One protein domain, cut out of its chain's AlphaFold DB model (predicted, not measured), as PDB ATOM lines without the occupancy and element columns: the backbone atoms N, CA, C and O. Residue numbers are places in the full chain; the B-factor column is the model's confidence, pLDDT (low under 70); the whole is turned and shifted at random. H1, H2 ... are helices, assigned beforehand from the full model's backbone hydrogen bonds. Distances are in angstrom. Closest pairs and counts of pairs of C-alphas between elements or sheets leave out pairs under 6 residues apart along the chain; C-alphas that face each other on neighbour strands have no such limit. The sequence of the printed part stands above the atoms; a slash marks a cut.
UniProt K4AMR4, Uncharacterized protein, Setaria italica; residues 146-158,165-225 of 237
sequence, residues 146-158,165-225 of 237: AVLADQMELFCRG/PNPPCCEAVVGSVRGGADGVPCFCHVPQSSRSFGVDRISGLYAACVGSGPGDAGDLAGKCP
ATOM      1  N   ALA A 146     110.588 157.663 145.759       71.50
ATOM      2  CA  ALA A 146     109.648 158.750 145.517       71.50
ATOM      3  C   ALA A 146     109.980 159.995 146.358       71.50
ATOM      4  O   ALA A 146     110.118 161.082 145.811       71.50
ATOM      5  N   VAL A 147     110.203 159.831 147.669       74.00
ATOM      6  CA  VAL A 147     110.528 160.946 148.581       74.00
ATOM      7  C   VAL A 147     111.839 161.607 148.174       74.00
ATOM      8  O   VAL A 147     111.943 162.831 148.126       74.00
ATOM      9  N   LEU A 148     112.835 160.793 147.833       75.94
ATOM     10  CA  LEU A 148     114.124 161.284 147.378       75.94
ATOM     11  C   LEU A 148     114.017 162.048 146.047       75.94
ATOM     12  O   LEU A 148     114.635 163.102 145.888       75.94
ATOM     13  N   ALA A 149     113.215 161.546 145.105       76.19
ATOM     14  CA  ALA A 149     112.959 162.225 143.840       76.19
ATOM     15  C   ALA A 149     112.243 163.569 144.041       76.19
ATOM     16  O   ALA A 149     112.657 164.564 143.447       76.19
ATOM     17  N   ASP A 150     111.234 163.624 144.915       75.50
ATOM     18  CA  ASP A 150     110.555 164.869 145.283       75.50
ATOM     19  C   ASP A 150     111.519 165.873 145.938       75.50
ATOM     20  O   ASP A 150     111.510 167.052 145.585       75.50
ATOM     21  N   GLN A 151     112.393 165.431 146.853       76.62
ATOM     22  CA  GLN A 151     113.414 166.303 147.450       76.62
ATOM     23  C   GLN A 151     114.369 166.862 146.392       76.62
ATOM     24  O   GLN A 151     114.660 168.059 146.385       76.62
ATOM     25  N   MET A 152     114.833 166.026 145.463       78.69
ATOM     26  CA  MET A 152     115.673 166.479 144.355       78.69
ATOM     27  C   MET A 152     114.919 167.456 143.440       78.69
ATOM     28  O   MET A 152     115.474 168.477 143.040       78.69
ATOM     29  N   GLU A 153     113.646 167.215 143.132       80.00
ATOM     30  CA  GLU A 153     112.829 168.151 142.352       80.00
ATOM     31  C   GLU A 153     112.616 169.487 143.054       80.00
ATOM     32  O   GLU A 153     112.634 170.529 142.391       80.00
ATOM     33  N   LEU A 154     112.471 169.467 144.376       76.19
ATOM     34  CA  LEU A 154     112.278 170.662 145.181       76.19
ATOM     35  C   LEU A 154     113.572 171.477 145.300       76.19
ATOM     36  O   LEU A 154     113.561 172.686 145.069       76.19
ATOM     37  N   PHE A 155     114.694 170.823 145.607       78.06
ATOM     38  CA  PHE A 155     115.934 171.506 145.981       78.06
ATOM     39  C   PHE A 155     116.960 171.608 144.846       78.06
ATOM     40  O   PHE A 155     117.706 172.585 144.787       78.06
ATOM     41  N   CYS A 156     116.982 170.664 143.901       77.38
ATOM     42  CA  CYS A 156     117.973 170.606 142.817       77.38
ATOM     43  C   CYS A 156     117.492 171.200 141.481       77.38
ATOM     44  O   CYS A 156     118.219 171.148 140.479       77.38
ATOM     45  N   ARG A 157     116.278 171.772 141.411       72.31
ATOM     46  CA  ARG A 157     115.664 172.237 140.149       72.31
ATOM     47  C   ARG A 157     116.511 173.265 139.384       72.31
ATOM     48  O   ARG A 157     116.467 173.281 138.155       72.31
ATOM     49  N   GLY A 158     117.312 174.064 140.093       58.62
ATOM     50  CA  GLY A 158     118.177 175.111 139.535       58.62
ATOM     51  C   GLY A 158     119.559 174.657 139.038       58.62
ATOM     52  O   GLY A 158     120.291 175.469 138.483       58.62
ATOM     53  N   PRO A 165     125.438 173.748 143.316       76.44
ATOM     54  CA  PRO A 165     124.231 173.200 143.915       76.44
ATOM     55  C   PRO A 165     124.075 173.722 145.344       76.44
ATOM     56  O   PRO A 165     125.051 173.882 146.080       76.44
ATOM     57  N   ASN A 166     122.836 174.037 145.716       74.81
ATOM     58  CA  ASN A 166     122.556 174.515 147.061       74.81
ATOM     59  C   ASN A 166     122.789 173.379 148.087       74.81
ATOM     60  O   ASN A 166     122.706 172.195 147.739       74.81
ATOM     61  N   PRO A 167     123.053 173.717 149.362       77.69
ATOM     62  CA  PRO A 167     123.242 172.723 150.415       77.69
ATOM     63  C   PRO A 167     122.145 171.638 150.507       77.69
ATOM     64  O   PRO A 167     122.518 170.472 150.618       77.69
ATOM     65  N   PRO A 168     120.826 171.939 150.395       73.88
ATOM     66  CA  PRO A 168     119.795 170.898 150.501       73.88
ATOM     67  C   PRO A 168     119.824 169.914 149.333       73.88
ATOM     68  O   PRO A 168     119.627 168.716 149.523       73.88
ATOM     69  N   CYS A 169     120.121 170.396 148.124       82.50
ATOM     70  CA  CYS A 169     120.337 169.519 146.984       82.50
ATOM     71  C   CYS A 169     121.522 168.581 147.236       82.50
ATOM     72  O   CYS A 169     121.434 167.388 146.955       82.50
ATOM     73  N   CYS A 170     122.613 169.098 147.805       84.00
ATOM     74  CA  CYS A 170     123.786 168.287 148.094       84.00
ATOM     75  C   CYS A 170     123.550 167.230 149.160       84.00
ATOM     76  O   CYS A 170     124.024 166.109 148.992       84.00
ATOM     77  N   GLU A 171     122.786 167.529 150.207       81.31
ATOM     78  CA  GLU A 171     122.409 166.505 151.179       81.31
ATOM     79  C   GLU A 171     121.560 165.401 150.557       81.31
ATOM     80  O   GLU A 171     121.883 164.227 150.731       81.31
ATOM     81  N   ALA A 172     120.531 165.755 149.781       80.75
ATOM     82  CA  ALA A 172     119.677 164.771 149.119       80.75
ATOM     83  C   ALA A 172     120.490 163.880 148.161       80.75
ATOM     84  O   ALA A 172     120.383 162.652 148.177       80.75
ATOM     85  N   VAL A 173     121.369 164.489 147.358       84.00
ATOM     86  CA  VAL A 173     122.228 163.775 146.408       84.00
ATOM     87  C   VAL A 173     123.246 162.886 147.134       84.00
ATOM     88  O   VAL A 173     123.357 161.705 146.816       84.00
ATOM     89  N   VAL A 174     123.960 163.387 148.142       84.19
ATOM     90  CA  VAL A 174     124.947 162.587 148.891       84.19
ATOM     91  C   VAL A 174     124.264 161.474 149.693       84.19
ATOM     92  O   VAL A 174     124.757 160.345 149.714       84.19
ATOM     93  N   GLY A 175     123.111 161.756 150.301       78.94
ATOM     94  CA  GLY A 175     122.291 160.772 151.005       78.94
ATOM     95  C   GLY A 175     121.852 159.632 150.088       78.94
ATOM     96  O   GLY A 175     122.010 158.466 150.438       78.94
ATOM     97  N   SER A 176     121.424 159.953 148.864       81.31
ATOM     98  CA  SER A 176     121.031 158.950 147.865       81.31
ATOM     99  C   SER A 176     122.152 158.023 147.392       81.31
ATOM    100  O   SER A 176     121.882 156.921 146.917       81.31
ATOM    101  N   VAL A 177     123.404 158.472 147.499       82.06
ATOM    102  CA  VAL A 177     124.595 157.697 147.127       82.06
ATOM    103  C   VAL A 177     125.063 156.808 148.277       82.06
ATOM    104  O   VAL A 177     125.586 155.721 148.035       82.06
ATOM    105  N   ARG A 178     124.896 157.271 149.521       77.56
ATOM    106  CA  ARG A 178     125.276 156.529 150.733       77.56
ATOM    107  C   ARG A 178     124.230 155.495 151.146       77.56
ATOM    108  O   ARG A 178     124.600 154.473 151.712       77.56
ATOM    109  N   GLY A 179     122.956 155.768 150.881       71.62
ATOM    110  CA  GLY A 179     121.867 154.820 151.088       71.62
ATOM    111  C   GLY A 179     121.806 153.765 149.984       71.62
ATOM    112  O   GLY A 179     122.205 154.019 148.845       71.62
ATOM    113  N   GLY A 180     121.280 152.587 150.310       69.88
ATOM    114  CA  GLY A 180     121.113 151.490 149.360       69.88
ATOM    115  C   GLY A 180     121.021 150.132 150.042       69.88
ATOM    116  O   GLY A 180     121.461 149.973 151.180       69.88
ATOM    117  N   ALA A 181     120.484 149.152 149.322       67.31
ATOM    118  CA  ALA A 181     120.522 147.742 149.694       67.31
ATOM    119  C   ALA A 181     121.349 146.963 148.661       67.31
ATOM    120  O   ALA A 181     121.456 147.368 147.503       67.31
ATOM    121  N   ASP A 182     121.977 145.866 149.091       69.19
ATOM    122  CA  ASP A 182     122.718 144.945 148.213       69.19
ATOM    123  C   ASP A 182     123.842 145.602 147.385       69.19
ATOM    124  O   ASP A 182     124.175 145.169 146.283       69.19
ATOM    125  N   GLY A 183     124.436 146.677 147.915       70.94
ATOM    126  CA  GLY A 183     125.500 147.428 147.241       70.94
ATOM    127  C   GLY A 183     125.020 148.294 146.071       70.94
ATOM    128  O   GLY A 183     125.857 148.914 145.412       70.94
ATOM    129  N   VAL A 184     123.705 148.372 145.829       79.44
ATOM    130  CA  VAL A 184     123.096 149.254 144.830       79.44
ATOM    131  C   VAL A 184     122.672 150.563 145.503       79.44
ATOM    132  O   VAL A 184     121.815 150.550 146.388       79.44
ATOM    133  N   PRO A 185     123.245 151.709 145.101       82.81
ATOM    134  CA  PRO A 185     122.877 153.004 145.660       82.81
ATOM    135  C   PRO A 185     121.418 153.389 145.371       82.81
ATOM    136  O   PRO A 185     120.909 153.154 144.271       82.81
ATOM    137  N   CYS A 186     120.769 154.085 146.305       82.25
ATOM    138  CA  CYS A 186     119.379 154.523 146.151       82.25
ATOM    139  C   CYS A 186     119.143 155.424 144.937       82.25
ATOM    140  O   CYS A 186     118.080 155.359 144.312       82.25
ATOM    141  N   PHE A 187     120.138 156.222 144.547       84.19
ATOM    142  CA  PHE A 187     120.022 157.087 143.374       84.19
ATOM    143  C   PHE A 187     119.829 156.320 142.057       84.19
ATOM    144  O   PHE A 187     119.280 156.878 141.112       84.19
ATOM    145  N   CYS A 188     120.209 155.039 141.991       83.69
ATOM    146  CA  CYS A 188     119.972 154.200 140.815       83.69
ATOM    147  C   CYS A 188     118.481 153.926 140.569       83.69
ATOM    148  O   CYS A 188     118.092 153.584 139.453       83.69
ATOM    149  N   HIS A 189     117.643 154.092 141.595       81.12
ATOM    150  CA  HIS A 189     116.202 153.873 141.513       81.12
ATOM    151  C   HIS A 189     115.396 155.169 141.317       81.12
ATOM    152  O   HIS A 189     114.277 155.113 140.820       81.12
ATOM    153  N   VAL A 190     115.973 156.340 141.609       76.94
ATOM    154  CA  VAL A 190     115.338 157.665 141.417       76.94
ATOM    155  C   VAL A 190     114.835 157.926 139.982       76.94
ATOM    156  O   VAL A 190     113.746 158.481 139.832       76.94
ATOM    157  N   PRO A 191     115.524 157.501 138.902       76.81
ATOM    158  CA  PRO A 191     115.021 157.698 137.539       76.81
ATOM    159  C   PRO A 191     113.699 156.968 137.246       76.81
ATOM    160  O   PRO A 191     113.039 157.266 136.252       76.81
ATOM    161  N   GLN A 192     113.318 155.993 138.080       71.44
ATOM    162  CA  GLN A 192     112.049 155.273 137.949       71.44
ATOM    163  C   GLN A 192     110.869 156.110 138.462       71.44
ATOM    164  O   GLN A 192     109.756 155.962 137.958       71.44
ATOM    165  N   SER A 193     111.116 157.012 139.417       66.75
ATOM    166  CA  SER A 193     110.117 157.898 140.020       66.75
ATOM    167  C   SER A 193     110.132 159.317 139.437       66.75
ATOM    168  O   SER A 193     109.090 159.969 139.428       66.75
ATOM    169  N   SER A 194     111.252 159.788 138.869       69.25
ATOM    170  CA  SER A 194     111.335 161.097 138.201       69.25
ATOM    171  C   SER A 194     112.020 161.041 136.837       69.25
ATOM    172  O   SER A 194     113.166 160.620 136.691       69.25
ATOM    173  N   ARG A 195     111.347 161.598 135.820       68.19
ATOM    174  CA  ARG A 195     111.926 161.812 134.478       68.19
ATOM    175  C   ARG A 195     112.940 162.956 134.441       68.19
ATOM    176  O   ARG A 195     113.664 163.106 133.460       68.19
ATOM    177  N   SER A 196     112.969 163.784 135.484       70.69
ATOM    178  CA  SER A 196     113.823 164.966 135.570       70.69
ATOM    179  C   SER A 196     115.239 164.619 136.035       70.69
ATOM    180  O   SER A 196     116.174 165.361 135.726       70.69
ATOM    181  N   PHE A 197     115.420 163.511 136.757       74.12
ATOM    182  CA  PHE A 197     116.684 163.119 137.382       74.12
ATOM    183  C   PHE A 197     117.149 161.753 136.880       74.12
ATOM    184  O   PHE A 197     116.882 160.720 137.481       74.12
ATOM    185  N   GLY A 198     117.867 161.761 135.754       79.44
ATOM    186  CA  GLY A 198     118.601 160.588 135.279       79.44
ATOM    187  C   GLY A 198     119.884 160.342 136.079       79.44
ATOM    188  O   GLY A 198     120.408 161.260 136.713       79.44
ATOM    189  N   VAL A 199     120.414 159.120 135.985       82.62
ATOM    190  CA  VAL A 199     121.667 158.680 136.633       82.62
ATOM    191  C   VAL A 199     122.809 159.667 136.364       82.62
ATOM    192  O   VAL A 199     123.451 160.120 137.307       82.62
ATOM    193  N   ASP A 200     122.987 160.090 135.108       81.25
ATOM    194  CA  ASP A 200     124.038 161.034 134.694       81.25
ATOM    195  C   ASP A 200     123.869 162.433 135.302       81.25
ATOM    196  O   ASP A 200     124.834 163.133 135.612       81.25
ATOM    197  N   ARG A 201     122.616 162.865 135.490       83.50
ATOM    198  CA  ARG A 201     122.324 164.163 136.103       83.50
ATOM    199  C   ARG A 201     122.625 164.128 137.599       83.50
ATOM    200  O   ARG A 201     123.169 165.094 138.126       83.50
ATOM    201  N   ILE A 202     122.272 163.034 138.275       83.19
ATOM    202  CA  ILE A 202     122.518 162.871 139.710       83.19
ATOM    203  C   ILE A 202     124.018 162.715 139.985       83.19
ATOM    204  O   ILE A 202     124.526 163.352 140.904       83.19
ATOM    205  N   SER A 203     124.747 161.946 139.171       82.62
ATOM    206  CA  SER A 203     126.198 161.797 139.328       82.62
ATOM    207  C   SER A 203     126.947 163.112 139.084       82.62
ATOM    208  O   SER A 203     127.865 163.444 139.836       82.62
ATOM    209  N   GLY A 204     126.506 163.918 138.112       82.50
ATOM    210  CA  GLY A 204     127.026 165.272 137.898       82.50
ATOM    211  C   GLY A 204     126.754 166.218 139.075       82.50
ATOM    212  O   GLY A 204     127.643 166.967 139.482       82.50
ATOM    213  N   LEU A 205     125.554 166.160 139.666       82.81
ATOM    214  CA  LEU A 205     125.227 166.915 140.883       82.81
ATOM    215  C   LEU A 205     126.071 166.456 142.075       82.81
ATOM    216  O   LEU A 205     126.546 167.295 142.833       82.81
ATOM    217  N   TYR A 206     126.298 165.149 142.215       83.44
ATOM    218  CA  TYR A 206     127.134 164.598 143.276       83.44
ATOM    219  C   TYR A 206     128.555 165.144 143.169       83.44
ATOM    220  O   TYR A 206     129.046 165.725 144.132       83.44
ATOM    221  N   ALA A 207     129.174 165.050 141.988       83.00
ATOM    222  CA  ALA A 207     130.515 165.578 141.756       83.00
ATOM    223  C   ALA A 207     130.610 167.080 142.067       83.00
ATOM    224  O   ALA A 207     131.539 167.507 142.750       83.00
ATOM    225  N   ALA A 208     129.606 167.866 141.666       83.12
ATOM    226  CA  ALA A 208     129.535 169.287 142.001       83.12
ATOM    227  C   ALA A 208     129.390 169.548 143.515       83.12
ATOM    228  O   ALA A 208     129.937 170.525 144.019       83.12
ATOM    229  N   CYS A 209     128.684 168.682 144.243       83.25
ATOM    230  CA  CYS A 209     128.473 168.794 145.685       83.25
ATOM    231  C   CYS A 209     129.683 168.381 146.528       83.25
ATOM    232  O   CYS A 209     129.928 168.981 147.571       83.25
ATOM    233  N   VAL A 210     130.436 167.365 146.097       82.31
ATOM    234  CA  VAL A 210     131.629 166.892 146.821       82.31
ATOM    235  C   VAL A 210     132.932 167.526 146.324       82.31
ATOM    236  O   VAL A 210     133.983 167.302 146.917       82.31
ATOM    237  N   GLY A 211     132.874 168.335 145.260       76.88
ATOM    238  CA  GLY A 211     134.053 168.947 144.642       76.88
ATOM    239  C   GLY A 211     134.924 167.944 143.877       76.88
ATOM    240  O   GLY A 211     136.129 168.145 143.752       76.88
ATOM    241  N   SER A 212     134.321 166.858 143.393       68.81
ATOM    242  CA  SER A 212     134.996 165.775 142.674       68.81
ATOM    243  C   SER A 212     135.031 166.022 141.166       68.81
ATOM    244  O   SER A 212     134.204 166.748 140.610       68.81
ATOM    245  N   GLY A 213     136.010 165.415 140.493       63.22
ATOM    246  CA  GLY A 213     136.174 165.553 139.049       63.22
ATOM    247  C   GLY A 213     135.106 164.777 138.265       63.22
ATOM    248  O   GLY A 213     134.433 163.902 138.810       63.22
ATOM    249  N   PRO A 214     134.959 165.032 136.953       59.62
ATOM    250  CA  PRO A 214     133.981 164.337 136.111       59.62
ATOM    251  C   PRO A 214     134.217 162.816 136.003       59.62
ATOM    252  O   PRO A 214     133.282 162.087 135.685       59.62
ATOM    253  N   GLY A 215     135.431 162.325 136.291       61.56
ATOM    254  CA  GLY A 215     135.733 160.888 136.349       61.56
ATOM    255  C   GLY A 215     134.993 160.170 137.481       61.56
ATOM    256  O   GLY A 215     134.381 159.132 137.247       61.56
ATOM    257  N   ASP A 216     134.924 160.789 138.662       66.75
ATOM    258  CA  ASP A 216     134.247 160.228 139.838       66.75
ATOM    259  C   ASP A 216     132.726 160.092 139.622       66.75
ATOM    260  O   ASP A 216     132.085 159.177 140.143       66.75
ATOM    261  N   ALA A 217     132.135 160.980 138.811       69.62
ATOM    262  CA  ALA A 217     130.732 160.888 138.403       69.62
ATOM    263  C   ALA A 217     130.470 159.680 137.485       69.62
ATOM    264  O   ALA A 217     129.417 159.043 137.588       69.62
ATOM    265  N   GLY A 218     131.418 159.352 136.602       68.75
ATOM    266  CA  GLY A 218     131.339 158.196 135.708       68.75
ATOM    267  C   GLY A 218     131.438 156.869 136.461       68.75
ATOM    268  O   GLY A 218     130.602 155.988 136.261       68.75
ATOM    269  N   ASP A 219     132.395 156.757 137.388       78.69
ATOM    270  CA  ASP A 219     132.534 155.594 138.273       78.69
ATOM    271  C   ASP A 219     131.290 155.379 139.144       78.69
ATOM    272  O   ASP A 219     130.845 154.248 139.353       78.69
ATOM    273  N   LEU A 220     130.680 156.468 139.623       78.75
ATOM    274  CA  LEU A 220     129.440 156.406 140.387       78.75
ATOM    275  C   LEU A 220     128.265 155.914 139.527       78.75
ATOM    276  O   LEU A 220     127.544 155.015 139.956       78.75
ATOM    277  N   ALA A 221     128.091 156.449 138.315       79.31
ATOM    278  CA  ALA A 221     127.042 156.013 137.389       79.31
ATOM    279  C   ALA A 221     127.179 154.524 137.010       79.31
ATOM    280  O   ALA A 221     126.174 153.825 136.867       79.31
ATOM    281  N   GLY A 222     128.414 154.016 136.932       79.12
ATOM    282  CA  GLY A 222     128.717 152.605 136.681       79.12
ATOM    283  C   GLY A 222     128.262 151.637 137.782       79.12
ATOM    284  O   GLY A 222     128.166 150.437 137.525       79.12
ATOM    285  N   LYS A 223     127.930 152.128 138.986       82.44
ATOM    286  CA  LYS A 223     127.389 151.299 140.080       82.44
ATOM    287  C   LYS A 223     125.923 150.914 139.885       82.44
ATOM    288  O   LYS A 223     125.430 150.038 140.593       82.44
ATOM    289  N   CYS A 224     125.217 151.550 138.951       82.31
ATOM    290  CA  CYS A 224     123.823 151.228 138.687       82.31
ATOM    291  C   CYS A 224     123.690 150.020 137.747       82.31
ATOM    292  O   CYS A 224     124.387 149.942 136.730       82.31
ATOM    293  N   PRO A 225     122.771 149.078 138.029       76.44
ATOM    294  CA  PRO A 225     122.548 147.937 137.155       76.44
ATOM    295  C   PRO A 225     122.082 148.408 135.774       76.44
ATOM    296  O   PRO A 225     121.128 149.174 135.640       76.44
TER     297      PRO A 225
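This is residues 146 to 158 and 165 to 225 of the 237 residues of an uncharacterized protein of Setaria italica (UniProt K4AMR4). Four helices form a rounded body in a run of contacts, H1 to H2 to H4 to H5: H1 and H2 lie side by side and run opposite ways, H4 packs steeply across part of H2, and H5 folds back across H4. The short H3 packs on H1, and the link from H2 to H3 makes a loop with a small antiparallel pairing, residues 180 to 181 with 184 to 185. The printed part has 74 residues with five named helices, H1 to H5 in order along the chain, and no named strand; its class is all helix. It is compact, with a radius of gyration of the C-alphas of 10.9 A and spans of 26 by 25 by 19 A.

H1 covers residues 146 to 155, 14.2 A from first to last C-alpha, and begins with C-alpha 146 at (109.648, 158.750, 145.517). After the cut, H2 covers residues 167 to 178, 16.3 A long. H3 is short, residues 190 to 193, 5.4 A. H4 covers residues 199 to 210, 16.4 A, with C-alpha 199 at (121.667, 158.680, 136.633). H5 covers residues 214 to 221, 10.9 A, and ends with C-alpha 221 at (127.042, 156.013, 137.389).

H1 touches H2 at a shallow tilt of 30 degrees, opposite ways; their closest C-alphas, of Phe 155 and Cys 169, are 4.9 A apart. H1 also touches H3, the closest C-alphas being those of Ala 146 and Ser 193, 5.6 A apart. H2 touches H4 with residues 170 to 174 alone, at a steep tilt of 65 degrees, opposite ways; the closest C-alphas, of Cys 170 and Cys 209, are 5.3 A apart. H3 and H4 are close but not clearly touching, with the C-alphas of Pro 191 and Val 199 closest at 6.8 A. H4 touches H5 at a steep tilt of 52 degrees, opposite ways; the closest C-alphas, of Ser 203 and Ala 217, are 4.7 A apart. H1 and H4 are apart, and H2 and H5 only just so, their closest C-alphas 8.4 A apart. In H1, H2, H4 and H5 every O i to N i+4 pair is within hydrogen-bond range; H3 is too short for such a pair.

The two C-alphas farthest apart, of Gly 158 and Asp 182, are 31.7 A from each other. Residues 159 to 164 are not printed, and C-alphas 158 and 165 are 7.7 A apart across this cut, in the link from H1 to H2. The link from H2 to H3 is long, with 11 residues; those from H3 to H4 and from H4 to H5 are tight. The mean pLDDT of the printed part is 76.7; residue 158 and residues 180 to 182, 193 to 195 and 212 to 218 are under 70.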